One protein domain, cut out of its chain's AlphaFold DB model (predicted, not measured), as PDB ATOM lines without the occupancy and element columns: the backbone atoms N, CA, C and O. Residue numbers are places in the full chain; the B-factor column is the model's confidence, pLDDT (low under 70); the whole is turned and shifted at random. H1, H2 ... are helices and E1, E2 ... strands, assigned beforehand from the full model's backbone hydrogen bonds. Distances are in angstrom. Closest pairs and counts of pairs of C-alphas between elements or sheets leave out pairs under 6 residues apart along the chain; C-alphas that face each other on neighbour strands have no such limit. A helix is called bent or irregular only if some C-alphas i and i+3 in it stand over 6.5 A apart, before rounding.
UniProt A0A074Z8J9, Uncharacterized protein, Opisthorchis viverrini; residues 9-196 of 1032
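What this domain is: This is residues 9 to 196 of the 1032 residues of an uncharacterized protein of Opisthorchis viverrini (UniProt A0A074Z8J9). A strongly twisted five-stranded sheet is the core of one body, with H3 and H7 over one face and H4 standing on the opposite face; a thin tail, residues 166 to 178 with H8, sticks out and leads to a small distant hairpin, E6 and E7. The printed part has 188 residues with eight named helices and seven named strands, in the order E1 H1 H2 H3 E2 H4 E3 H5 E4 E5 H6 H7 H8 E6 E7. The sheet, E2 E1 E3 E4 E5, is parallel, the hairpin antiparallel, the class mixed. The whole is only just loose, close to compact, with a radius of gyration of the C-alphas of 19.5 A, and spans 66 by 38 by 32 A.

How they stand to each other: Start at E1, residues 9 to 12; its parallel neighbour E2, residues 50 to 52, has O 50 within hydrogen-bond range of N 9, 2.9 A. Between them come H1, residues 14 to 17, which only grazes the sheet, H2, residues 24 to 27, not on it, and H3, residues 30 to 47, on it: a strand-helix-strand unit, two parallel neighbours with helices between. The closest C-alphas of H3 and E2 are those of Cys 40 and Ser 51, 5.4 A. H4, residues 66 to 74, stands up from the sheet, rising 49 degrees. E3, residues 77 to 85, is parallel to E1, with N 12 and O 81 at 2.9 A; E2, H4, E3 form a split unit, E1 between its strands, with a right-handed crossover. E4, residues 113 to 118, is parallel to E3, with N 114 and O 80 at 2.8 A; E3, H5, residues 91 to 105, and E4 form a strand-helix-strand unit with a right-handed crossover. H5 is irregular, C-alphas 94 and 97 being 7.2 A apart, and has 9 of 11 O i to N i+4 pairs within range; H3, H4 and the later H6, residues 144 to 149, H7, residues 151 to 163, and H8, residues 170 to 175, have every such pair, while H1 and H2 are too short. E5, residues 137 to 139, is parallel to E4, with N 137 and O 115 at 2.9 A. H6 only just touches H3, residues 31 to 35, with 3 pairs of C-alphas within 8 A, the closest Phe 35 and Glu 144 at 7.2 A. H7 has a height over the sheet of 7.6 A. E6, residues 181 to 185, and E7, residues 191 to 195, form a hairpin, with N 182 and O 194 at 2.9 A.

Where its parts are: Find C-alpha 9 at (-40.647, -2.075, -21.853), where E1 begins. H3 spans 24.6 A, E3 23.1 A and H5 21.9 A; E7 ends at C-alpha 195, (-54.254, -23.442, -33.680).

The domain as a whole: The C-alphas farthest apart, His 124 and Leu 187, are 67.5 A apart. The printed part has no cut; the long links are E2 to H4 and E4 to E5. Mean pLDDT of the printed part is 77.7; 38 residues are under 70, among them residues 163 to 196.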
ATOM      1  N   VAL A   9     -40.535  -3.370 -22.545       87.88
ATOM      2  CA  VAL A   9     -40.647  -2.075 -21.853       87.88
ATOM      3  C   VAL A   9     -41.462  -1.151 -22.748       87.88
ATOM      4  O   VAL A   9     -41.079  -0.931 -23.897       87.88
ATOM      5  N   SER A  10     -42.590  -0.641 -22.251       91.12
ATOM      6  CA  SER A  10     -43.379   0.345 -22.998       91.12
ATOM      7  C   SER A  10     -42.844   1.749 -22.754       91.12
ATOM      8  O   SER A  10     -42.526   2.089 -21.619       91.12
ATOM      9  N   ILE A  11     -42.765   2.563 -23.800       92.19
ATOM     10  CA  ILE A  11     -42.314   3.957 -23.751       92.19
ATOM     11  C   ILE A  11     -43.447   4.833 -24.281       92.19
ATOM     12  O   ILE A  11     -44.123   4.460 -25.241       92.19
ATOM     13  N   LEU A  12     -43.688   5.953 -23.607       91.62
ATOM     14  CA  LEU A  12     -44.833   6.832 -23.808       91.62
ATOM     15  C   LEU A  12     -44.345   8.290 -23.741       91.62
ATOM     16  O   LEU A  12     -43.779   8.709 -22.735       91.62
ATOM     17  N   THR A  13     -44.554   9.051 -24.812       90.94
ATOM     18  CA  THR A  13     -44.178  10.475 -24.940       90.94
ATOM     19  C   THR A  13     -45.440  11.353 -25.024       90.94
ATOM     20  O   THR A  13     -46.528  10.796 -25.239       90.94
ATOM     21  N   PRO A  14     -45.365  12.698 -24.877       85.50
ATOM     22  CA  PRO A  14     -46.537  13.578 -24.955       85.50
ATOM     23  C   PRO A  14     -47.337  13.360 -26.240       85.50
ATOM     24  O   PRO A  14     -48.561  13.241 -26.195       85.50
ATOM     25  N   TRP A  15     -46.632  13.178 -27.360       86.38
ATOM     26  CA  TRP A  15     -47.193  12.855 -28.669       86.38
ATOM     27  C   TRP A  15     -48.157  11.660 -28.648       86.38
ATOM     28  O   TRP A  15     -49.209  11.692 -29.285       86.38
ATOM     29  N   THR A  16     -47.813  10.618 -27.888       86.38
ATOM     30  CA  THR A  16     -48.591   9.370 -27.783       86.38
ATOM     31  C   THR A  16     -49.687   9.416 -26.719       86.38
ATOM     32  O   THR A  16     -50.678   8.700 -26.843       86.38
ATOM     33  N   LEU A  17     -49.502  10.225 -25.668       85.38
ATOM     34  CA  LEU A  17     -50.352  10.258 -24.471       85.38
ATOM     35  C   LEU A  17     -51.437  11.336 -24.504       85.38
ATOM     36  O   LEU A  17     -52.387  11.247 -23.729       85.38
ATOM     37  N   LEU A  18     -51.293  12.355 -25.348       84.06
ATOM     38  CA  LEU A  18     -52.220  13.481 -25.444       84.06
ATOM     39  C   LEU A  18     -53.296  13.251 -26.517       84.06
ATOM     40  O   LEU A  18     -53.016  12.614 -27.531       84.06
ATOM     41  N   PRO A  19     -54.521  13.780 -26.343       81.06
ATOM     42  CA  PRO A  19     -55.576  13.649 -27.343       81.06
ATOM     43  C   PRO A  19     -55.203  14.305 -28.678       81.06
ATOM     44  O   PRO A  19     -54.713  15.435 -28.716       81.06
ATOM     45  N   GLU A  20     -55.551  13.633 -29.777       79.75
ATOM     46  CA  GLU A  20     -55.353  14.099 -31.161       79.75
ATOM     47  C   GLU A  20     -55.943  15.498 -31.430       79.75
ATOM     48  O   GLU A  20     -55.429  16.240 -32.265       79.75
ATOM     49  N   ASN A  21     -56.982  15.887 -30.684       76.88
ATOM     50  CA  ASN A  21     -57.716  17.146 -30.850       76.88
ATOM     51  C   ASN A  21     -56.975  18.400 -30.337       76.88
ATOM     52  O   ASN A  21     -57.471  19.511 -30.519       76.88
ATOM     53  N   LEU A  22     -55.828  18.259 -29.663       76.88
ATOM     54  CA  LEU A  22     -54.999  19.401 -29.252       76.88
ATOM     55  C   LEU A  22     -54.252  20.017 -30.454       76.88
ATOM     56  O   LEU A  22     -54.035  19.330 -31.459       76.88
ATOM     57  N   PRO A  23     -53.784  21.278 -30.373       76.06
ATOM     58  CA  PRO A  23     -52.848  21.816 -31.359       76.06
ATOM     59  C   PRO A  23     -51.517  21.047 -31.320       76.06
ATOM     60  O   PRO A  23     -51.098  20.557 -30.269       76.06
ATOM     61  N   VAL A  24     -50.858  20.927 -32.474       76.19
ATOM     62  CA  VAL A  24     -49.616  20.143 -32.635       76.19
ATOM     63  C   VAL A  24     -48.526  20.631 -31.680       76.19
ATOM     64  O   VAL A  24     -47.918  19.814 -30.995       76.19
ATOM     65  N   ASP A  25     -48.372  21.948 -31.545       70.94
ATOM     66  CA  ASP A  25     -47.317  22.609 -30.761       70.94
ATOM     67  C   ASP A  25     -47.391  22.332 -29.245       70.94
ATOM     68  O   ASP A  25     -46.420  22.535 -28.524       70.94
ATOM     69  N   GLN A  26     -48.539  21.854 -28.744       72.44
ATOM     70  CA  GLN A  26     -48.703  21.432 -27.343       72.44
ATOM     71  C   GLN A  26     -48.414  19.937 -27.132       72.44
ATOM     72  O   GLN A  26     -48.229  19.506 -25.995       72.44
ATOM     73  N   CYS A  27     -48.368  19.143 -28.209       69.94
ATOM     74  CA  CYS A  27     -48.092  17.703 -28.170       69.94
ATOM     75  C   CYS A  27     -46.709  17.318 -28.701       69.94
ATOM     76  O   CYS A  27     -46.223  16.241 -28.364       69.94
ATOM     77  N   ALA A  28     -46.118  18.144 -29.562       78.75
ATOM     78  CA  ALA A  28     -44.807  17.912 -30.143       78.75
ATOM     79  C   ALA A  28     -43.718  18.193 -29.099       78.75
ATOM     80  O   ALA A  28     -43.473  19.341 -28.738       78.75
ATOM     81  N   ASP A  29     -43.064  17.132 -28.635       84.88
ATOM     82  CA  ASP A  29     -41.889  17.198 -27.772       84.88
ATOM     83  C   ASP A  29     -40.765  16.418 -28.459       84.88
ATOM     84  O   ASP A  29     -40.515  15.244 -28.181       84.88
ATOM     85  N   GLU A  30     -40.101  17.087 -29.408       84.62
ATOM     86  CA  GLU A  30     -39.018  16.488 -30.193       84.62
ATOM     87  C   GLU A  30     -37.913  15.885 -29.320       84.62
ATOM     88  O   GLU A  30     -37.221  14.970 -29.760       84.62
ATOM     89  N   GLN A  31     -37.706  16.410 -28.109       86.06
ATOM     90  CA  GLN A  31     -36.661  15.931 -27.214       86.06
ATOM     91  C   GLN A  31     -37.093  14.635 -26.522       86.06
ATOM     92  O   GLN A  31     -36.313  13.683 -26.489       86.06
ATOM     93  N   ALA A  32     -38.345  14.546 -26.056       88.44
ATOM     94  CA  ALA A  32     -38.906  13.291 -25.554       88.44
ATOM     95  C   ALA A  32     -38.929  12.193 -26.626       88.44
ATOM     96  O   ALA A  32     -38.569  11.052 -26.335       88.44
ATOM     97  N   ASP A  33     -39.290  12.533 -27.866       88.81
ATOM     98  CA  ASP A  33     -39.335  11.576 -28.972       88.81
ATOM     99  C   ASP A  33     -37.918  11.128 -29.405       88.81
ATOM    100  O   ASP A  33     -37.668   9.928 -29.548       88.81
ATOM    101  N   LYS A  34     -36.934  12.039 -29.509       88.88
ATOM    102  CA  LYS A  34     -35.521  11.669 -29.760       88.88
ATOM    103  C   LYS A  34     -34.955  10.798 -28.634       88.88
ATOM    104  O   LYS A  34     -34.346   9.761 -28.901       88.88
ATOM    105  N   PHE A  35     -35.213  11.149 -27.371       90.38
ATOM    106  CA  PHE A  35     -34.810  10.317 -26.236       90.38
ATOM    107  C   PHE A  35     -35.500   8.950 -26.252       90.38
ATOM    108  O   PHE A  35     -34.873   7.961 -25.889       90.38
ATOM    109  N   ALA A  36     -36.758   8.846 -26.688       90.56
ATOM    110  CA  ALA A  36     -37.456   7.567 -26.791       90.56
ATOM    111  C   ALA A  36     -36.817   6.625 -27.836       90.56
ATOM    112  O   ALA A  36     -36.748   5.415 -27.592       90.56
ATOM    113  N   ASP A  37     -36.257   7.148 -28.935       89.62
ATOM    114  CA  ASP A  37     -35.447   6.371 -29.890       89.62
ATOM    115  C   ASP A  37     -34.084   5.940 -29.298       89.62
ATOM    116  O   ASP A  37     -33.692   4.767 -29.410       89.62
ATOM    117  N   VAL A  38     -33.397   6.828 -28.567       89.44
ATOM    118  CA  VAL A  38     -32.164   6.492 -27.820       89.44
ATOM    119  C   VAL A  38     -32.441   5.445 -26.732       89.44
ATOM    120  O   VAL A  38     -31.684   4.483 -26.582       89.44
ATOM    121  N   LEU A  39     -33.552   5.568 -26.003       90.06
ATOM    122  CA  LEU A  39     -34.004   4.646 -24.962       90.06
ATOM    123  C   LEU A  39     -34.355   3.273 -25.548       90.06
ATOM    124  O   LEU A  39     -33.909   2.260 -25.010       90.06
ATOM    125  N   CYS A  40     -35.076   3.215 -26.674       89.56
ATOM    126  CA  CYS A  40     -35.308   1.968 -27.410       89.56
ATOM    127  C   CYS A  40     -33.983   1.278 -27.763       89.56
ATOM    128  O   CYS A  40     -33.802   0.083 -27.510       89.56
ATOM    129  N   SER A  41     -33.035   2.047 -28.297       87.75
ATOM    130  CA  SER A  41     -31.727   1.556 -28.732       87.75
ATOM    131  C   SER A  41     -30.871   1.066 -27.559       87.75
ATOM    132  O   SER A  41     -30.304  -0.031 -27.623       87.75
ATOM    133  N   ARG A  42     -30.828   1.810 -26.443       88.25
ATOM    134  CA  ARG A  42     -30.099   1.422 -25.225       88.25
ATOM    135  C   ARG A  42     -30.771   0.256 -24.479       88.25
ATOM    136  O   ARG A  42     -30.054  -0.597 -23.971       88.25
ATOM    137  N   ILE A  43     -32.102   0.124 -24.466       87.94
ATOM    138  CA  ILE A  43     -32.790  -1.070 -23.921       87.94
ATOM    139  C   ILE A  43     -32.457  -2.316 -24.753       87.94
ATOM    140  O   ILE A  43     -32.100  -3.358 -24.198       87.94
ATOM    141  N   ARG A  44     -32.510  -2.209 -26.086       85.69
ATOM    142  CA  ARG A  44     -32.198  -3.324 -26.993       85.69
ATOM    143  C   ARG A  44     -30.743  -3.794 -26.884       85.69
ATOM    144  O   ARG A  44     -30.487  -4.979 -27.070       85.69
ATOM    145  N   THR A  45     -29.806  -2.895 -26.572       85.69
ATOM    146  CA  THR A  45     -28.364  -3.192 -26.471       85.69
ATOM    147  C   THR A  45     -27.898  -3.485 -25.039       85.69
ATOM    148  O   THR A  45     -27.405  -4.581 -24.789       85.69
ATOM    149  N   LYS A  46     -28.089  -2.570 -24.074       84.19
ATOM    150  CA  LYS A  46     -27.642  -2.727 -22.669       84.19
ATOM    151  C   LYS A  46     -28.514  -3.685 -21.832       84.19
ATOM    152  O   LYS A  46     -28.034  -4.157 -20.802       84.19
ATOM    153  N   LEU A  47     -29.771  -3.963 -22.216       80.62
ATOM    154  CA  LEU A  47     -30.657  -4.911 -21.500       80.62
ATOM    155  C   LEU A  47     -31.049  -6.163 -22.306       80.62
ATOM    156  O   LEU A  47     -31.611  -7.084 -21.716       80.62
ATOM    157  N   LEU A  48     -30.801  -6.202 -23.621       81.06
ATOM    158  CA  LEU A  48     -31.240  -7.272 -24.538       81.06
ATOM    159  C   LEU A  48     -32.763  -7.551 -24.516       81.06
ATOM    160  O   LEU A  48     -33.205  -8.658 -24.834       81.06
ATOM    161  N   ARG A  49     -33.585  -6.549 -24.163       79.56
ATOM    162  CA  ARG A  49     -35.059  -6.654 -24.141       79.56
ATOM    163  C   ARG A  49     -35.711  -5.954 -25.327       79.56
ATOM    164  O   ARG A  49     -35.100  -5.136 -26.011       79.56
ATOM    165  N   PHE A  50     -36.986  -6.261 -25.540       84.56
ATOM    166  CA  PHE A  50     -37.828  -5.538 -26.484       84.56
ATOM    167  C   PHE A  50     -38.325  -4.237 -25.846       84.56
ATOM    168  O   PHE A  50     -38.906  -4.259 -24.762       84.56
ATOM    169  N   SER A  51     -38.140  -3.108 -26.524       87.69
ATOM    170  CA  SER A  51     -38.926  -1.902 -26.266       87.69
ATOM    171  C   SER A  51     -40.170  -1.885 -27.158       87.69
ATOM    172  O   SER A  51     -40.233  -2.560 -28.188       87.69
ATOM    173  N   PHE A  52     -41.174  -1.115 -26.758       88.94
ATOM    174  CA  PHE A  52     -42.348  -0.814 -27.564       88.94
ATOM    175  C   PHE A  52     -42.758   0.636 -27.315       88.94
ATOM    176  O   PHE A  52     -42.991   1.026 -26.176       88.94
ATOM    177  N   TRP A  53     -42.859   1.419 -28.380       88.62
ATOM    178  CA  TRP A  53     -43.240   2.824 -28.334       88.62
ATOM    179  C   TRP A  53     -44.291   3.053 -29.430       88.62
ATOM    180  O   TRP A  53     -43.990   2.772 -30.596       88.62
ATOM    181  N   PRO A  54     -45.522   3.475 -29.080       84.81
ATOM    182  CA  PRO A  54     -46.512   3.939 -30.052       84.81
ATOM    183  C   PRO A  54     -45.941   5.088 -30.892       84.81
ATOM    184  O   PRO A  54     -45.116   5.855 -30.403       84.81
ATOM    185  N   ARG A  55     -46.356   5.218 -32.152       83.94
ATOM    186  CA  ARG A  55     -45.851   6.286 -33.049       83.94
ATOM    187  C   ARG A  55     -46.967   7.145 -33.629       83.94
ATOM    188  O   ARG A  55     -46.690   8.262 -34.064       83.94
ATOM    189  N   ALA A  56     -48.212   6.666 -33.631       81.75
ATOM    190  CA  ALA A  56     -49.330   7.518 -33.997       81.75
ATOM    191  C   ALA A  56     -49.620   8.527 -32.872       81.75
ATOM    192  O   ALA A  56     -49.417   8.267 -31.681       81.75
ATOM    193  N   ARG A  57     -50.078   9.714 -33.273       82.81
ATOM    194  CA  ARG A  57     -50.465  10.779 -32.351       82.81
ATOM    195  C   ARG A  57     -51.667  10.322 -31.529       82.81
ATOM    196  O   ARG A  57     -52.595   9.764 -32.097       82.81
ATOM    197  N   GLY A  58     -51.636  10.521 -30.215       81.69
ATOM    198  CA  GLY A  58     -52.716  10.129 -29.306       81.69
ATOM    199  C   GLY A  58     -53.057   8.636 -29.280       81.69
ATOM    200  O   GLY A  58     -54.039   8.263 -28.645       81.69
ATOM    201  N   GLU A  59     -52.246   7.769 -29.900       83.38
ATOM    202  CA  GLU A  59     -52.497   6.323 -30.005       83.38
ATOM    203  C   GLU A  59     -52.730   5.689 -28.624       83.38
ATOM    204  O   GLU A  59     -53.612   4.848 -28.458       83.38
ATOM    205  N   ALA A  60     -51.967   6.146 -27.625       82.94
ATOM    206  CA  ALA A  60     -52.029   5.717 -26.234       82.94
ATOM    207  C   ALA A  60     -52.783   6.702 -25.316       82.94
ATOM    208  O   ALA A  60     -52.719   6.560 -24.092       82.94
ATOM    209  N   TYR A  61     -53.526   7.672 -25.864       84.69
ATOM    210  CA  TYR A  61     -54.446   8.484 -25.069       84.69
ATOM    211  C   TYR A  61     -55.567   7.600 -24.515       84.69
ATOM    212  O   TYR A  61     -56.220   6.835 -25.228       84.69
ATOM    213  N   ILE A  62     -55.815   7.716 -23.212       80.69
ATOM    214  CA  ILE A  62     -56.793   6.894 -22.495       80.69
ATOM    215  C   ILE A  62     -58.207   7.446 -22.749       80.69
ATOM    216  O   ILE A  62     -58.812   8.037 -21.857       80.69
ATOM    217  N   HIS A  63     -58.718   7.318 -23.979       70.38
ATOM    218  CA  HIS A  63     -59.958   7.979 -24.407       70.38
ATOM    219  C   HIS A  63     -61.216   7.404 -23.729       70.38
ATOM    220  O   HIS A  63     -61.895   8.135 -23.012       70.38
ATOM    221  N   SER A  64     -61.512   6.112 -23.931       61.12
ATOM    222  CA  SER A  64     -62.767   5.472 -23.481       61.12
ATOM    223  C   SER A  64     -62.594   4.181 -22.666       61.12
ATOM    224  O   SER A  64     -63.446   3.875 -21.838       61.12
ATOM    225  N   SER A  65     -61.504   3.419 -22.843       79.69
ATOM    226  CA  SER A  65     -61.311   2.131 -22.151       79.69
ATOM    227  C   SER A  65     -59.897   1.938 -21.599       79.69
ATOM    228  O   SER A  65     -58.915   1.857 -22.342       79.69
ATOM    229  N   PHE A  66     -59.812   1.785 -20.273       85.19
ATOM    230  CA  PHE A  66     -58.587   1.415 -19.559       85.19
ATOM    231  C   PHE A  66     -58.079   0.023 -19.933       85.19
ATOM    232  O   PHE A  66     -56.869  -0.185 -20.014       85.19
ATOM    233  N   ASP A  67     -58.986  -0.926 -20.175       84.12
ATOM    234  CA  ASP A  67     -58.604  -2.280 -20.564       84.12
ATOM    235  C   ASP A  67     -58.073  -2.302 -22.002       84.12
ATOM    236  O   ASP A  67     -57.055  -2.936 -22.247       84.12
ATOM    237  N   ALA A  68     -58.630  -1.505 -22.925       83.25
ATOM    238  CA  ALA A  68     -58.060  -1.351 -24.268       83.25
ATOM    239  C   ALA A  68     -56.665  -0.692 -24.246       83.25
ATOM    240  O   ALA A  68     -55.765  -1.134 -24.963       83.25
ATOM    241  N   PHE A  69     -56.460   0.326 -23.400       86.94
ATOM    242  CA  PHE A  69     -55.142   0.929 -23.163       86.94
ATOM    243  C   PHE A  69     -54.147  -0.099 -22.595       86.94
ATOM    244  O   PHE A  69     -53.025  -0.236 -23.096       86.94
ATOM    245  N   GLN A  70     -54.574  -0.891 -21.605       86.69
ATOM    246  CA  GLN A  70     -53.744  -1.941 -21.025       86.69
ATOM    247  C   GLN A  70     -53.431  -3.057 -22.037       86.69
ATOM    248  O   GLN A  70     -52.285  -3.487 -22.117       86.69
ATOM    249  N   GLU A  71     -54.404  -3.518 -22.824       85.12
ATOM    250  CA  GLU A  71     -54.233  -4.615 -23.786       85.12
ATOM    251  C   GLU A  71     -53.381  -4.239 -25.001       85.12
ATOM    252  O   GLU A  71     -52.577  -5.052 -25.456       85.12
ATOM    253  N   ARG A  72     -53.518  -3.017 -25.527       82.88
ATOM    254  CA  ARG A  72     -52.738  -2.568 -26.690       82.88
ATOM    255  C   ARG A  72     -51.310  -2.201 -26.298       82.88
ATOM    256  O   ARG A  72     -50.347  -2.713 -26.871       82.88
ATOM    257  N   PHE A  73     -51.160  -1.329 -25.302       86.00
ATOM    258  CA  PHE A  73     -49.879  -0.674 -25.043       86.00
ATOM    259  C   PHE A  73     -49.095  -1.348 -23.925       86.00
ATOM    260  O   PHE A  73     -47.889  -1.551 -24.083       86.00
ATOM    261  N   LEU A  74     -49.758  -1.757 -22.842       87.06
ATOM    262  CA  LEU A  74     -49.105  -2.268 -21.630       87.06
ATOM    263  C   LEU A  74     -49.053  -3.806 -21.520       87.06
ATOM    264  O   LEU A  74     -48.419  -4.343 -20.610       87.06
ATOM    265  N   GLN A  75     -49.706  -4.542 -22.423       83.06
ATOM    266  CA  GLN A  75     -49.763  -6.002 -22.360       83.06
ATOM    267  C   GLN A  75     -48.371  -6.606 -22.590       83.06
ATOM    268  O   GLN A  75     -47.659  -6.237 -23.525       83.06
ATOM    269  N   TYR A  76     -47.996  -7.540 -21.710       82.50
ATOM    270  CA  TYR A  76     -46.647  -8.112 -21.591       82.50
ATOM    271  C   TYR A  76     -45.530  -7.095 -21.287       82.50
ATOM    272  O   TYR A  76     -44.354  -7.453 -21.359       82.50
ATOM    273  N   SER A  77     -45.857  -5.851 -20.917       85.88
ATOM    274  CA  SER A  77     -44.857  -4.884 -20.465       85.88
ATOM    275  C   SER A  77     -44.462  -5.147 -19.017       85.88
ATOM    276  O   SER A  77     -45.336  -5.326 -18.169       85.88
ATOM    277  N   GLU A  78     -43.162  -5.147 -18.724       85.88
ATOM    278  CA  GLU A  78     -42.597  -5.174 -17.366       85.88
ATOM    279  C   GLU A  78     -42.762  -3.823 -16.669       85.88
ATOM    280  O   GLU A  78     -43.271  -3.775 -15.549       85.88
ATOM    281  N   TYR A  79     -42.401  -2.753 -17.381       89.69
ATOM    282  CA  TYR A  79     -42.521  -1.355 -16.973       89.69
ATOM    283  C   TYR A  79     -43.113  -0.512 -18.109       89.69
ATOM    284  O   TYR A  79     -43.033  -0.884 -19.288       89.69
ATOM    285  N   ALA A  80     -43.666   0.641 -17.744       92.00
ATOM    286  CA  ALA A  80     -44.017   1.728 -18.649       92.00
ATOM    287  C   ALA A  80     -43.177   2.962 -18.294       92.00
ATOM    288  O   ALA A  80     -43.089   3.322 -17.124       92.00
ATOM    289  N   VAL A  81     -42.558   3.605 -19.279       93.50
ATOM    290  CA  VAL A  81     -41.724   4.797 -19.089       93.50
ATOM    291  C   VAL A  81     -42.412   5.977 -19.759       93.50
ATOM    292  O   VAL A  81     -42.567   5.980 -20.978       93.50
ATOM    293  N   ILE A  82     -42.825   6.966 -18.968       93.12
ATOM    294  CA  ILE A  82     -43.273   8.265 -19.471       93.12
ATOM    295  C   ILE A  82     -42.029   9.145 -19.615       93.12
ATOM    296  O   ILE A  82     -41.342   9.387 -18.625       93.12
ATOM    297  N   VAL A  83     -41.731   9.594 -20.834       92.44
ATOM    298  CA  VAL A  83     -40.584  10.458 -21.161       92.44
ATOM    299  C   VAL A  83     -41.101  11.837 -21.549       92.44
ATOM    300  O   VAL A  83     -41.965  11.927 -22.417       92.44
ATOM    301  N   LEU A  84     -40.569  12.890 -20.925       91.19
ATOM    302  CA  LEU A  84     -40.990  14.282 -21.105       91.19
ATOM    303  C   LEU A  84     -39.782  15.223 -21.111       91.19
ATOM    304  O   LEU A  84     -38.887  15.086 -20.279       91.19
ATOM    305  N   SER A  85     -39.790  16.257 -21.943       88.19
ATOM    306  CA  SER A  85     -38.944  17.431 -21.744       88.19
ATOM    307  C   SER A  85     -39.370  18.204 -20.498       88.19
ATOM    308  O   SER A  85     -40.563  18.386 -20.239       88.19
ATOM    309  N   GLY A  86     -38.396  18.761 -19.773       82.62
ATOM    310  CA  GLY A  86     -38.636  19.693 -18.670       82.62
ATOM    311  C   GLY A  86     -39.457  20.930 -19.067       82.62
ATOM    312  O   GLY A  86     -40.003  21.602 -18.197       82.62
ATOM    313  N   HIS A  87     -39.616  21.218 -20.364       82.44
ATOM    314  CA  HIS A  87     -40.505  22.272 -20.870       82.44
ATOM    315  C   HIS A  87     -41.976  21.844 -21.051       82.44
ATOM    316  O   HIS A  87     -42.854  22.700 -20.999       82.44
ATOM    317  N   HIS A  88     -42.265  20.552 -21.244       83.00
ATOM    318  CA  HIS A  88     -43.612  20.047 -21.569       83.00
ATOM    319  C   HIS A  88     -44.347  19.445 -20.361       83.00
ATOM    320  O   HIS A  88     -45.399  18.832 -20.510       83.00
ATOM    321  N   VAL A  89     -43.833  19.642 -19.144       84.06
ATOM    322  CA  VAL A  89     -44.327  19.005 -17.907       84.06
ATOM    323  C   VAL A  89     -45.801  19.317 -17.606       84.06
ATOM    324  O   VAL A  89     -46.501  18.482 -17.037       84.06
ATOM    325  N   SER A  90     -46.320  20.456 -18.074       81.69
ATOM    326  CA  SER A  90     -47.751  20.797 -18.022       81.69
ATOM    327  C   SER A  90     -48.661  19.784 -18.736       81.69
ATOM    328  O   SER A  90     -49.849  19.705 -18.422       81.69
ATOM    329  N   CYS A  91     -48.132  18.958 -19.647       83.69
ATOM    330  CA  CYS A  91     -48.895  17.881 -20.267       83.69
ATOM    331  C   CYS A  91     -49.329  16.816 -19.248       83.69
ATOM    332  O   CYS A  91     -50.396  16.218 -19.422       83.69
ATOM    333  N   LEU A  92     -48.556  16.607 -18.168       85.25
ATOM    334  CA  LEU A  92     -48.900  15.666 -17.101       85.25
ATOM    335  C   LEU A  92     -50.250  16.007 -16.477       85.25
ATOM    336  O   LEU A  92     -51.049  15.104 -16.259       85.25
ATOM    337  N   ASP A  93     -50.552  17.287 -16.264       85.19
ATOM    338  CA  ASP A  93     -51.795  17.726 -15.620       85.19
ATOM    339  C   ASP A  93     -53.041  17.384 -16.448       85.19
ATOM    340  O   ASP A  93     -54.107  17.131 -15.887       85.19
ATOM    341  N   SER A  94     -52.907  17.314 -17.776       83.31
ATOM    342  CA  SER A  94     -54.001  16.923 -18.675       83.31
ATOM    343  C   SER A  94     -54.309  15.418 -18.633       83.31
ATOM    344  O   SER A  94     -55.465  15.016 -18.772       83.31
ATOM    345  N   ILE A  95     -53.291  14.582 -18.390       86.56
ATOM    346  CA  ILE A  95     -53.430  13.120 -18.293       86.56
ATOM    347  C   ILE A  95     -53.570  12.630 -16.846       86.56
ATOM    348  O   ILE A  95     -54.071  11.525 -16.631       86.56
ATOM    349  N   TYR A  96     -53.189  13.442 -15.854       89.12
ATOM    350  CA  TYR A  96     -53.150  13.081 -14.435       89.12
ATOM    351  C   TYR A  96     -54.482  12.522 -13.913       89.12
ATOM    352  O   TYR A  96     -54.444  11.444 -13.322       89.12
ATOM    353  N   PRO A  97     -55.668  13.114 -14.185       86.69
ATOM    354  CA  PRO A  97     -56.932  12.542 -13.713       86.69
ATOM    355  C   PRO A  97     -57.204  11.142 -14.283       86.69
ATOM    356  O   PRO A  97     -57.698  10.268 -13.573       86.69
ATOM    357  N   ARG A  98     -56.844  10.902 -15.553       87.00
ATOM    358  CA  ARG A  98     -57.047   9.607 -16.225       87.00
ATOM    359  C   ARG A  98     -56.031   8.565 -15.740       87.00
ATOM    360  O   ARG A  98     -56.419   7.430 -15.477       87.00
ATOM    361  N   LEU A  99     -54.766   8.948 -15.549       88.81
ATOM    362  CA  LEU A  99     -53.737   8.080 -14.961       88.81
ATOM    363  C   LEU A  99     -54.027   7.745 -13.492       88.81
ATOM    364  O   LEU A  99     -53.900   6.588 -13.106       88.81
ATOM    365  N   LEU A 100     -54.484   8.707 -12.688       89.00
ATOM    366  CA  LEU A 100     -54.850   8.484 -11.289       89.00
ATOM    367  C   LEU A 100     -55.976   7.443 -11.171       89.00
ATOM    368  O   LEU A 100     -55.867   6.505 -10.384       89.00
ATOM    369  N   VAL A 101     -57.024   7.547 -11.997       87.31
ATOM    370  CA  VAL A 101     -58.091   6.530 -12.040       87.31
ATOM    371  C   VAL A 101     -57.572   5.186 -12.565       87.31
ATOM    372  O   VAL A 101     -57.914   4.142 -12.010       87.31
ATOM    373  N   PHE A 102     -56.696   5.176 -13.574       89.06
ATOM    374  CA  PHE A 102     -56.056   3.940 -14.031       89.06
ATOM    375  C   PHE A 102     -55.282   3.245 -12.898       89.06
ATOM    376  O   PHE A 102     -55.430   2.037 -12.704       89.06
ATOM    377  N   PHE A 103     -54.525   3.999 -12.096       88.94
ATOM    378  CA  PHE A 103     -53.802   3.468 -10.941       88.94
ATOM    379  C   PHE A 103     -54.737   3.001  -9.815       88.94
ATOM    380  O   PHE A 103     -54.452   1.967  -9.216       88.94
ATOM    381  N   THR A 104     -55.881   3.649  -9.555       85.38
ATOM    382  CA  THR A 104     -56.850   3.116  -8.568       85.38
ATOM    383  C   THR A 104     -57.525   1.823  -9.037       85.38
ATOM    384  O   THR A 104     -57.749   0.926  -8.226       85.38
ATOM    385  N   MET A 105     -57.796   1.666 -10.340       84.44
ATOM    386  CA  MET A 105     -58.360   0.430 -10.913       84.44
ATOM    387  C   MET A 105     -57.331  -0.696 -11.118       84.44
ATOM    388  O   MET A 105     -57.702  -1.872 -11.248       84.44
ATOM    389  N   ARG A 106     -56.042  -0.350 -11.205       85.69
ATOM    390  CA  ARG A 106     -54.921  -1.261 -11.470       85.69
ATOM    391  C   ARG A 106     -53.687  -0.850 -10.633       85.69
ATOM    392  O   ARG A 106     -52.674  -0.438 -11.204       85.69
ATOM    393  N   PRO A 107     -53.718  -0.995  -9.293       84.88
ATOM    394  CA  PRO A 107     -52.669  -0.481  -8.399       84.88
ATOM    395  C   PRO A 107     -51.290  -1.120  -8.597       84.88
ATOM    396  O   PRO A 107     -50.289  -0.566  -8.166       84.88
ATOM    397  N   SER A 108     -51.187  -2.248  -9.303       86.75
ATOM    398  CA  SER A 108     -49.889  -2.791  -9.712       86.75
ATOM    399  C   SER A 108     -49.143  -1.901 -10.716       86.75
ATOM    400  O   SER A 108     -47.929  -2.043 -10.834       86.75
ATOM    401  N   TRP A 109     -49.806  -0.974 -11.423       89.56
ATOM    402  CA  TRP A 109     -49.136  -0.067 -12.362       89.56
ATOM    403  C   TRP A 109     -48.456   1.138 -11.704       89.56
ATOM    404  O   TRP A 109     -47.453   1.586 -12.251       89.56
ATOM    405  N   SER A 110     -48.872   1.612 -10.523       87.44
ATOM    406  CA  SER A 110     -48.137   2.684  -9.815       87.44
ATOM    407  C   SER A 110     -46.719   2.259  -9.408       87.44
ATOM    408  O   SER A 110     -45.806   3.078  -9.324       87.44
ATOM    409  N   ALA A 111     -46.513   0.953  -9.220       86.00
ATOM    410  CA  ALA A 111     -45.212   0.343  -8.970       86.00
ATOM    411  C   ALA A 111     -44.366   0.097 -10.235       86.00
ATOM    412  O   ALA A 111     -43.241  -0.382 -10.120       86.00
ATOM    413  N   ARG A 112     -44.917   0.348 -11.431       89.00
ATOM    414  CA  ARG A 112     -44.360  -0.096 -12.726       89.00
ATOM    415  C   ARG A 112     -44.335   1.002 -13.793       89.00
ATOM    416  O   ARG A 112     -43.736   0.807 -14.848       89.00
ATOM    417  N   PHE A 113     -44.975   2.137 -13.530       92.06
ATOM    418  CA  PHE A 113     -44.773   3.378 -14.264       92.06
ATOM    419  C   PHE A 113     -43.543   4.105 -13.715       92.06
ATOM    420  O   PHE A 113     -43.393   4.264 -12.506       92.06
ATOM    421  N   LEU A 114     -42.674   4.538 -14.623       92.25
ATOM    422  CA  LEU A 114     -41.477   5.331 -14.361       92.25
ATOM    423  C   LEU A 114     -41.635   6.678 -15.068       92.25
ATOM    424  O   LEU A 114     -42.083   6.716 -16.215       92.25
ATOM    425  N   LEU A 115     -41.256   7.766 -14.401       92.44
ATOM    426  CA  LEU A 115     -41.318   9.120 -14.950       92.44
ATOM    427  C   LEU A 115     -39.903   9.635 -15.227       92.44
ATOM    428  O   LEU A 115     -39.046   9.608 -14.341       92.44
ATOM    429  N   VAL A 116     -39.662  10.086 -16.455       92.56
ATOM    430  CA  VAL A 116     -38.366  10.575 -16.932       92.56
ATOM    431  C   VAL A 116     -38.519  12.003 -17.449       92.56
ATOM    432  O   VAL A 116     -39.316  12.251 -18.354       92.56
ATOM    433  N   PHE A 117     -37.732  12.922 -16.889       90.56
ATOM    434  CA  PHE A 117     -37.630  14.313 -17.329       90.56
ATOM    435  C   PHE A 117     -36.303  14.548 -18.063       90.56
ATOM    436  O   PHE A 117     -35.266  14.041 -17.638       90.56
ATOM    437  N   LEU A 118     -36.326  15.328 -19.144       89.19
ATOM    438  CA  LEU A 118     -35.144  15.744 -19.904       89.19
ATOM    439  C   LEU A 118     -34.862  17.221 -19.620       89.19
ATOM    440  O   LEU A 118     -35.581  18.108 -20.096       89.19
ATOM    441  N   GLY A 119     -33.839  17.477 -18.809       85.31
ATOM    442  CA  GLY A 119     -33.650  18.748 -18.123       85.31
ATOM    443  C   GLY A 119     -34.620  18.926 -16.950       85.31
ATOM    444  O   GLY A 119     -35.605  18.202 -16.799       85.31
ATOM    445  N   GLU A 120     -34.334  19.912 -16.101       83.94
ATOM    446  CA  GLU A 120     -35.166  20.228 -14.938       83.94
ATOM    447  C   GLU A 120     -36.599  20.636 -15.340       83.94
ATOM    448  O   GLU A 120     -36.776  21.338 -16.344       83.94
ATOM    449  N   PRO A 121     -37.631  20.241 -14.565       83.00
ATOM    450  CA  PRO A 121     -39.018  20.614 -14.830       83.00
ATOM    451  C   PRO A 121     -39.236  22.123 -14.632       83.00
ATOM    452  O   PRO A 121     -39.105  22.657 -13.530       83.00
ATOM    453  N   LYS A 122     -39.592  22.825 -15.711       77.62
ATOM    454  CA  LYS A 122     -39.770  24.282 -15.751       77.62
ATOM    455  C   LYS A 122     -41.242  24.650 -15.614       77.62
ATOM    456  O   LYS A 122     -41.995  24.646 -16.584       77.62
ATOM    457  N   GLY A 123     -41.620  25.036 -14.400       69.81
ATOM    458  CA  GLY A 123     -42.962  25.505 -14.064       69.81
ATOM    459  C   GLY A 123     -43.639  24.641 -13.005       69.81
ATOM    460  O   GLY A 123     -43.181  23.552 -12.672       69.81
ATOM    461  N   HIS A 124     -44.741  25.152 -12.463       71.19
ATOM    462  CA  HIS A 124     -45.544  24.434 -11.478       71.19
ATOM    463  C   HIS A 124     -46.560  23.541 -12.194       71.19
ATOM    464  O   HIS A 124     -47.267  24.004 -13.089       71.19
ATOM    465  N   PHE A 125     -46.646  22.284 -11.769       81.62
ATOM    466  CA  PHE A 125     -47.573  21.278 -12.280       81.62
ATOM    467  C   PHE A 125     -48.262  20.563 -11.105       81.62
ATOM    468  O   PHE A 125     -47.791  20.624  -9.968       81.62
ATOM    469  N   ARG A 126     -49.418  19.950 -11.359       80.38
ATOM    470  CA  ARG A 126     -50.322  19.340 -10.367       80.38
ATOM    471  C   ARG A 126     -50.220  17.818 -10.281       80.38
ATOM    472  O   ARG A 126     -50.783  17.248  -9.348       80.38
ATOM    473  N   PHE A 127     -49.573  17.157 -11.242       83.69
ATOM    474  CA  PHE A 127     -49.299  15.718 -11.171       83.69
ATOM    475  C   PHE A 127     -48.470  15.396  -9.920       83.69
ATOM    476  O   PHE A 127     -47.308  15.786  -9.811       83.69
ATOM    477  N   ASP A 128     -49.067  14.658  -8.989       82.31
ATOM    478  CA  ASP A 128     -48.395  14.201  -7.776       82.31
ATOM    479  C   ASP A 128     -47.480  13.013  -8.106       82.31
ATOM    480  O   ASP A 128     -47.936  11.914  -8.436       82.31
ATOM    481  N   THR A 129     -46.167  13.231  -8.025       82.31
ATOM    482  CA  THR A 129     -45.167  12.192  -8.292       82.31
ATOM    483  C   THR A 129     -45.123  11.110  -7.212       82.31
ATOM    484  O   THR A 129     -44.680  10.005  -7.515       82.31
ATOM    485  N   SER A 130     -45.648  11.358  -6.003       83.00
ATOM    486  CA  SER A 130     -45.719  10.357  -4.924       83.00
ATOM    487  C   SER A 130     -46.748   9.246  -5.178       83.00
ATOM    488  O   SER A 130     -46.714   8.199  -4.532       83.00
ATOM    489  N   VAL A 131     -47.616   9.425  -6.183       83.94
ATOM    490  CA  VAL A 131     -48.511   8.376  -6.700       83.94
ATOM    491  C   VAL A 131     -47.719   7.240  -7.372       83.94
ATOM    492  O   VAL A 131     -48.242   6.134  -7.506       83.94
ATOM    493  N   LEU A 132     -46.462   7.473  -7.770       87.12
ATOM    494  CA  LEU A 132     -45.553   6.455  -8.307       87.12
ATOM    495  C   LEU A 132     -44.610   5.925  -7.216       87.12
ATOM    496  O   LEU A 132     -44.079   6.678  -6.409       87.12
ATOM    497  N   LYS A 133     -44.323   4.617  -7.238       86.12
ATOM    498  CA  LYS A 133     -43.366   3.968  -6.307       86.12
ATOM    499  C   LYS A 133     -41.913   4.422  -6.518       86.12
ATOM    500  O   LYS A 133     -41.070   4.222  -5.648       86.12
ATOM    501  N   HIS A 134     -41.601   4.936  -7.704       86.69
ATOM    502  CA  HIS A 134     -40.254   5.302  -8.118       86.69
ATOM    503  C   HIS A 134     -40.180   6.808  -8.355       86.69
ATOM    504  O   HIS A 134     -40.915   7.320  -9.200       86.69
ATOM    505  N   ASP A 135     -39.269   7.492  -7.656       86.56
ATOM    506  CA  ASP A 135     -39.009   8.914  -7.892       86.56
ATOM    507  C   ASP A 135     -38.675   9.167  -9.363       86.56
ATOM    508  O   ASP A 135     -38.008   8.355 -10.019       86.56
ATOM    509  N   ALA A 136     -39.060  10.348  -9.845       88.50
ATOM    510  CA  ALA A 136     -38.703  10.798 -11.177       88.50
ATOM    511  C   ALA A 136     -37.181  10.726 -11.424       88.50
ATOM    512  O   ALA A 136     -36.344  10.842 -10.515       88.50
ATOM    513  N   ILE A 137     -36.822  10.498 -12.683       89.31
ATOM    514  CA  ILE A 137     -35.440  10.450 -13.154       89.31
ATOM    515  C   ILE A 137     -35.238  11.650 -14.069       89.31
ATOM    516  O   ILE A 137     -35.747  11.671 -15.188       89.31
ATOM    517  N   THR A 138     -34.528  12.656 -13.574       88.69
ATOM    518  CA  THR A 138     -34.222  13.877 -14.321       88.69
ATOM    519  C   THR A 138     -32.855  13.724 -14.969       88.69
ATOM    520  O   THR A 138     -31.852  13.696 -14.265       88.69
ATOM    521  N   PHE A 139     -32.818  13.631 -16.295       88.19
ATOM    522  CA  PHE A 139     -31.575  13.692 -17.055       88.19
ATOM    523  C   PHE A 139     -31.067  15.127 -17.104       88.19
ATOM    524  O   PHE A 139     -31.832  16.068 -17.333       88.19
ATOM    525  N   ASN A 140     -29.762  15.290 -16.933       79.25
ATOM    526  CA  ASN A 140     -29.109  16.579 -17.077       79.25
ATOM    527  C   ASN A 140     -29.156  17.027 -18.549       79.25
ATOM    528  O   ASN A 140     -28.749  16.294 -19.449       79.25
ATOM    529  N   GLY A 141     -29.650  18.245 -18.794       71.50
ATOM    530  CA  GLY A 141     -29.737  18.854 -20.127       71.50
ATOM    531  C   GLY A 141     -30.900  18.375 -21.014       71.50
ATOM    532  O   GLY A 141     -31.527  17.342 -20.797       71.50
ATOM    533  N   SER A 142     -31.201  19.162 -22.050       69.25
ATOM    534  CA  SER A 142     -32.338  18.963 -22.968       69.25
ATOM    535  C   SER A 142     -31.906  18.704 -24.422       69.25
ATOM    536  O   SER A 142     -32.613  19.096 -25.348       69.25
ATOM    537  N   SER A 143     -30.736  18.090 -24.621       74.94
ATOM    538  CA  SER A 143     -30.207  17.672 -25.926       74.94
ATOM    539  C   SER A 143     -29.459  16.339 -25.826       74.94
ATOM    540  O   SER A 143     -28.991  15.946 -24.754       74.94
ATOM    541  N   GLU A 144     -29.343  15.655 -26.965       74.12
ATOM    542  CA  GLU A 144     -28.877  14.268 -27.072       74.12
ATOM    543  C   GLU A 144     -27.469  14.022 -26.506       74.12
ATOM    544  O   GLU A 144     -27.241  12.985 -25.878       74.12
ATOM    545  N   ASP A 145     -26.553  14.984 -26.643       72.06
ATOM    546  CA  ASP A 145     -25.191  14.906 -26.099       72.06
ATOM    547  C   ASP A 145     -25.185  14.852 -24.563       72.06
ATOM    548  O   ASP A 145     -24.491  14.031 -23.949       72.06
ATOM    549  N   HIS A 146     -26.008  15.690 -23.923       78.19
ATOM    550  CA  HIS A 146     -26.104  15.744 -22.468       78.19
ATOM    551  C   HIS A 146     -26.712  14.451 -21.916       78.19
ATOM    552  O   HIS A 146     -26.090  13.807 -21.070       78.19
ATOM    553  N   TRP A 147     -27.835  13.977 -22.473       82.75
ATOM    554  CA  TRP A 147     -28.407  12.690 -22.052       82.75
ATOM    555  C   TRP A 147     -27.445  11.536 -22.316       82.75
ATOM    556  O   TRP A 147     -27.402  10.582 -21.546       82.75
ATOM    557  N   SER A 148     -26.683  11.582 -23.413       78.44
ATOM    558  CA  SER A 148     -25.781  10.491 -23.777       78.44
ATOM    559  C   SER A 148     -24.616  10.325 -22.808       78.44
ATOM    560  O   SER A 148     -24.161   9.188 -22.638       78.44
ATOM    561  N   SER A 149     -24.192  11.425 -22.175       79.88
ATOM    562  CA  SER A 149     -23.116  11.496 -21.178       79.88
ATOM    563  C   SER A 149     -23.572  11.319 -19.718       79.88
ATOM    564  O   SER A 149     -22.759  10.921 -18.885       79.88
ATOM    565  N   ASP A 150     -24.858  11.524 -19.403       83.94
ATOM    566  CA  ASP A 150     -25.438  11.330 -18.061       83.94
ATOM    567  C   ASP A 150     -25.629   9.837 -17.704       83.94
ATOM    568  O   ASP A 150     -26.740   9.298 -17.620       83.94
ATOM    569  N   GLU A 151     -24.514   9.127 -17.522       84.12
ATOM    570  CA  GLU A 151     -24.527   7.707 -17.162       84.12
ATOM    571  C   GLU A 151     -25.026   7.471 -15.717       84.12
ATOM    572  O   GLU A 151     -25.443   6.354 -15.413       84.12
ATOM    573  N   GLU A 152     -25.101   8.492 -14.845       85.56
ATOM    574  CA  GLU A 152     -25.751   8.359 -13.527       85.56
ATOM    575  C   GLU A 152     -27.266   8.163 -13.686       85.56
ATOM    576  O   GLU A 152     -27.800   7.156 -13.208       85.56
ATOM    577  N   SER A 153     -27.948   9.042 -14.427       88.44
ATOM    578  CA  SER A 153     -29.381   8.912 -14.716       88.44
ATOM    579  C   SER A 153     -29.693   7.628 -15.492       88.44
ATOM    580  O   SER A 153     -30.660   6.923 -15.168       88.44
ATOM    581  N   TRP A 154     -28.833   7.234 -16.443       90.19
ATOM    582  CA  TRP A 154     -28.933   5.914 -17.083       90.19
ATOM    583  C   TRP A 154     -28.746   4.765 -16.089       90.19
ATOM    584  O   TRP A 154     -29.471   3.774 -16.179       90.19
ATOM    585  N   SER A 155     -27.827   4.871 -15.126       86.81
ATOM    586  CA  SER A 155     -27.635   3.842 -14.100       86.81
ATOM    587  C   SER A 155     -28.853   3.725 -13.176       86.81
ATOM    588  O   SER A 155     -29.289   2.603 -12.915       86.81
ATOM    589  N   LYS A 156     -29.478   4.844 -12.762       89.06
ATOM    590  CA  LYS A 156     -30.720   4.859 -11.965       89.06
ATOM    591  C   LYS A 156     -31.848   4.157 -12.728       89.06
ATOM    592  O   LYS A 156     -32.476   3.243 -12.184       89.06
ATOM    593  N   LEU A 157     -32.046   4.516 -13.999       89.62
ATOM    594  CA  LEU A 157     -33.069   3.933 -14.872       89.62
ATOM    595  C   LEU A 157     -32.824   2.438 -15.133       89.62
ATOM    596  O   LEU A 157     -33.718   1.617 -14.922       89.62
ATOM    597  N   PHE A 158     -31.610   2.046 -15.532       88.50
ATOM    598  CA  PHE A 158     -31.291   0.640 -15.794       88.50
ATOM    599  C   PHE A 158     -31.236  -0.214 -14.529       88.50
ATOM    600  O   PHE A 158     -31.536  -1.401 -14.618       88.50
ATOM    601  N   ARG A 159     -30.914   0.345 -13.355       87.69
ATOM    602  CA  ARG A 159     -31.024  -0.363 -12.069       87.69
ATOM    603  C   ARG A 159     -32.473  -0.743 -11.785       87.69
ATOM    604  O   ARG A 159     -32.723  -1.898 -11.463       87.69
ATOM    605  N   ILE A 160     -33.416   0.186 -11.963       87.19
ATOM    606  CA  ILE A 160     -34.849  -0.090 -11.775       87.19
ATOM    607  C   ILE A 160     -35.329  -1.106 -12.815       87.19
ATOM    608  O   ILE A 160     -35.832  -2.157 -12.438       87.19
ATOM    609  N   LEU A 161     -35.068  -0.879 -14.109       85.50
ATOM    610  CA  LEU A 161     -35.464  -1.819 -15.165       85.50
ATOM    611  C   LEU A 161     -34.846  -3.223 -14.986       85.50
ATOM    612  O   LEU A 161     -35.420  -4.203 -15.459       85.50
ATOM    613  N   LYS A 162     -33.688  -3.361 -14.325       83.19
ATOM    614  CA  LYS A 162     -33.077  -4.658 -13.974       83.19
ATOM    615  C   LYS A 162     -33.648  -5.297 -12.701       83.19
ATOM    616  O   LYS A 162     -33.602  -6.518 -12.623       83.19
ATOM    617  N   ALA A 163     -34.162  -4.524 -11.742       69.75
ATOM    618  CA  ALA A 163     -34.462  -4.999 -10.389       69.75
ATOM    619  C   ALA A 163     -35.480  -6.152 -10.350       69.75
ATOM    620  O   ALA A 163     -35.186  -7.196  -9.774       69.75
ATOM    621  N   ASP A 164     -36.628  -6.005 -11.020       61.53
ATOM    622  CA  ASP A 164     -37.681  -7.036 -11.035       61.53
ATOM    623  C   ASP A 164     -37.516  -8.059 -12.188       61.53
ATOM    624  O   ASP A 164     -38.402  -8.880 -12.441       61.53
ATOM    625  N   TYR A 165     -36.393  -8.035 -12.921       56.25
ATOM    626  CA  TYR A 165     -36.183  -8.888 -14.096       56.25
ATOM    627  C   TYR A 165     -35.674 -10.285 -13.738       56.25
ATOM    628  O   TYR A 165     -34.470 -10.552 -13.698       56.25
ATOM    629  N   ARG A 166     -36.607 -11.230 -13.596       44.53
ATOM    630  CA  ARG A 166     -36.282 -12.654 -13.711       44.53
ATOM    631  C   ARG A 166     -35.945 -12.968 -15.169       44.53
ATOM    632  O   ARG A 166     -36.839 -13.130 -15.997       44.53
ATOM    633  N   SER A 167     -34.654 -13.083 -15.477       43.72
ATOM    634  CA  SER A 167     -34.187 -13.583 -16.774       43.72
ATOM    635  C   SER A 167     -34.858 -14.926 -17.096       43.72
ATOM    636  O   SER A 167     -34.820 -15.810 -16.232       43.72
ATOM    637  N   PRO A 168     -35.443 -15.118 -18.296       43.31
ATOM    638  CA  PRO A 168     -36.092 -16.375 -18.656       43.31
ATOM    639  C   PRO A 168     -35.054 -17.498 -18.642       43.31
ATOM    640  O   PRO A 168     -34.097 -17.490 -19.419       43.31
ATOM    641  N   SER A 169     -35.223 -18.438 -17.717       37.09
ATOM    642  CA  SER A 169     -34.283 -19.534 -17.505       37.09
ATOM    643  C   SER A 169     -34.362 -20.551 -18.643       37.09
ATOM    644  O   SER A 169     -35.379 -20.662 -19.333       37.09
ATOM    645  N   LEU A 170     -33.315 -21.367 -18.816       38.53
ATOM    646  CA  LEU A 170     -33.341 -22.483 -19.773       38.53
ATOM    647  C   LEU A 170     -34.491 -23.473 -19.477       38.53
ATOM    648  O   LEU A 170     -34.977 -24.160 -20.375       38.53
ATOM    649  N   GLU A 171     -34.947 -23.518 -18.227       35.97
ATOM    650  CA  GLU A 171     -36.082 -24.309 -17.753       35.97
ATOM    651  C   GLU A 171     -37.428 -23.688 -18.149       35.97
ATOM    652  O   GLU A 171     -38.323 -24.422 -18.562       35.97
ATOM    653  N   ASP A 172     -37.566 -22.358 -18.151       40.81
ATOM    654  CA  ASP A 172     -38.761 -21.678 -18.675       40.81
ATOM    655  C   ASP A 172     -38.969 -22.004 -20.165       40.81
ATOM    656  O   ASP A 172     -40.086 -22.312 -20.581       40.81
ATOM    657  N   PHE A 173     -37.891 -22.064 -20.960       42.59
ATOM    658  CA  PHE A 173     -37.957 -22.515 -22.360       42.59
ATOM    659  C   PHE A 173     -38.384 -23.987 -22.514       42.59
ATOM    660  O   PHE A 173     -38.987 -24.332 -23.530       42.59
ATOM    661  N   ARG A 174     -38.110 -24.853 -21.525       38.59
ATOM    662  CA  ARG A 174     -38.565 -26.260 -21.503       38.59
ATOM    663  C   ARG A 174     -39.998 -26.413 -20.979       38.59
ATOM    664  O   ARG A 174     -40.698 -27.335 -21.391       38.59
ATOM    665  N   ASN A 175     -40.448 -25.506 -20.114       33.19
ATOM    666  CA  ASN A 175     -41.780 -25.524 -19.504       33.19
ATOM    667  C   ASN A 175     -42.886 -24.931 -20.398       33.19
ATOM    668  O   ASN A 175     -44.073 -25.113 -20.107       33.19
ATOM    669  N   ILE A 176     -42.540 -24.298 -21.528       43.88
ATOM    670  CA  ILE A 176     -43.501 -23.995 -22.599       43.88
ATOM    671  C   ILE A 176     -43.973 -25.319 -23.221       43.88
ATOM    672  O   ILE A 176     -43.403 -25.815 -24.194       43.88
ATOM    673  N   LYS A 177     -45.058 -25.889 -22.676       38.28
ATOM    674  CA  LYS A 177     -45.757 -27.026 -23.293       38.28
ATOM    675  C   LYS A 177     -46.066 -26.681 -24.758       38.28
ATOM    676  O   LYS A 177     -46.670 -25.631 -25.004       38.28
ATOM    677  N   PRO A 178     -45.697 -27.533 -25.734       37.81
ATOM    678  CA  PRO A 178     -45.907 -27.228 -27.141       37.81
ATOM    679  C   PRO A 178     -47.406 -27.094 -27.423       37.81
ATOM    680  O   PRO A 178     -48.165 -28.060 -27.330       37.81
ATOM    681  N   GLN A 179     -47.843 -25.879 -27.768       47.75
ATOM    682  CA  GLN A 179     -49.205 -25.654 -28.247       47.75
ATOM    683  C   GLN A 179     -49.389 -26.485 -29.523       47.75
ATOM    684  O   GLN A 179     -48.587 -26.359 -30.449       47.75
ATOM    685  N   ARG A 180     -50.415 -27.349 -29.569       39.44
ATOM    686  CA  ARG A 180     -50.714 -28.180 -30.747       39.44
ATOM    687  C   ARG A 180     -51.186 -27.301 -31.906       39.44
ATOM    688  O   ARG A 180     -52.376 -27.045 -32.082       39.44
ATOM    689  N   TRP A 181     -50.220 -26.855 -32.699       48.62
ATOM    690  CA  TRP A 181     -50.431 -26.422 -34.070       48.62
ATOM    691  C   TRP A 181     -50.583 -27.664 -34.942       48.62
ATOM    692  O   TRP A 181     -49.742 -28.561 -34.888       48.62
ATOM    693  N   MET A 182     -51.647 -27.718 -35.736       43.59
ATOM    694  CA  MET A 182     -51.862 -28.775 -36.720       43.59
ATOM    695  C   MET A 182     -51.835 -28.173 -38.121       43.59
ATOM    696  O   MET A 182     -52.444 -27.139 -38.381       43.59
ATOM    697  N   SER A 183     -51.103 -28.824 -39.021       46.25
ATOM    698  CA  SER A 183     -51.102 -28.499 -40.445       46.25
ATOM    699  C   SER A 183     -52.286 -29.203 -41.105       46.25
ATOM    700  O   SER A 183     -52.216 -30.407 -41.342       46.25
ATOM    701  N   VAL A 184     -53.340 -28.460 -41.430       53.88
ATOM    702  CA  VAL A 184     -54.490 -28.953 -42.206       53.88
ATOM    703  C   VAL A 184     -54.321 -28.496 -43.655       53.88
ATOM    704  O   VAL A 184     -53.836 -27.391 -43.883       53.88
ATOM    705  N   ARG A 185     -54.685 -29.316 -44.647       53.09
ATOM    706  CA  ARG A 185     -54.702 -28.877 -46.052       53.09
ATOM    707  C   ARG A 185     -56.082 -28.341 -46.438       53.09
ATOM    708  O   ARG A 185     -57.094 -28.949 -46.109       53.09
ATOM    709  N   ASP A 186     -56.093 -27.227 -47.163       58.59
ATOM    710  CA  ASP A 186     -57.197 -26.798 -48.032       58.59
ATOM    711  C   ASP A 186     -57.553 -27.947 -49.005       58.59
ATOM    712  O   ASP A 186     -56.684 -28.735 -49.384       58.59
ATOM    713  N   LEU A 187     -58.803 -28.010 -49.471       48.59
ATOM    714  CA  LEU A 187     -59.222 -28.877 -50.583       48.59
ATOM    715  C   LEU A 187     -58.383 -28.626 -51.857       48.59
ATOM    716  O   LEU A 187     -58.212 -29.519 -52.678       48.59
ATOM    717  N   ARG A 188     -57.796 -27.427 -51.987       55.09
ATOM    718  CA  ARG A 188     -56.805 -27.041 -53.012       55.09
ATOM    719  C   ARG A 188     -55.347 -27.364 -52.631       55.09
ATOM    720  O   ARG A 188     -54.426 -26.773 -53.181       55.09
ATOM    721  N   GLY A 189     -55.110 -28.225 -51.640       47.03
ATOM    722  CA  GLY A 189     -53.786 -28.715 -51.225       47.03
ATOM    723  C   GLY A 189     -52.941 -27.787 -50.335       47.03
ATOM    724  O   GLY A 189     -51.975 -28.251 -49.727       47.03
ATOM    725  N   HIS A 190     -53.289 -26.502 -50.211       50.53
ATOM    726  CA  HIS A 190     -52.519 -25.515 -49.441       50.53
ATOM    727  C   HIS A 190     -52.472 -25.828 -47.937       50.53
ATOM    728  O   HIS A 190     -53.504 -26.043 -47.307       50.53
ATOM    729  N   HIS A 191     -51.277 -25.798 -47.342       42.12
ATOM    730  CA  HIS A 191     -51.080 -26.024 -45.907       42.12
ATOM    731  C   HIS A 191     -51.497 -24.802 -45.065       42.12
ATOM    732  O   HIS A 191     -50.896 -23.733 -45.162       42.12
ATOM    733  N   LEU A 192     -52.478 -24.991 -44.182       51.50
ATOM    734  CA  LEU A 192     -52.965 -24.022 -43.201       51.50
ATOM    735  C   LEU A 192     -52.525 -24.431 -41.787       51.50
ATOM    736  O   LEU A 192     -52.715 -25.571 -41.361       51.50
ATOM    737  N   ALA A 193     -51.950 -23.489 -41.036       47.16
ATOM    738  CA  ALA A 193     -51.517 -23.708 -39.655       47.16
ATOM    739  C   ALA A 193     -52.664 -23.424 -38.670       47.16
ATOM    740  O   ALA A 193     -52.858 -22.291 -38.231       47.16
ATOM    741  N   VAL A 194     -53.419 -24.461 -38.310       43.72
ATOM    742  CA  VAL A 194     -54.561 -24.366 -37.391       43.72
ATOM    743  C   VAL A 194     -54.077 -24.426 -35.942       43.72
ATOM    744  O   VAL A 194     -53.346 -25.340 -35.548       43.72
ATOM    745  N   LYS A 195     -54.502 -23.457 -35.124       47.56
ATOM    746  CA  LYS A 195     -54.254 -23.442 -33.680       47.56
ATOM    747  C   LYS A 195     -55.438 -24.062 -32.943       47.56
ATOM    748  O   LYS A 195     -56.463 -23.406 -32.781       47.56
ATOM    749  N   VAL A 196     -55.282 -25.280 -32.428       43.53
ATOM    750  CA  VAL A 196     -56.318 -25.905 -31.591       43.53
ATOM    751  C   VAL A 196     -56.310 -25.246 -30.208       43.53
ATOM    752  O   VAL A 196     -55.471 -25.551 -29.357       43.53
TER     753      VAL A 196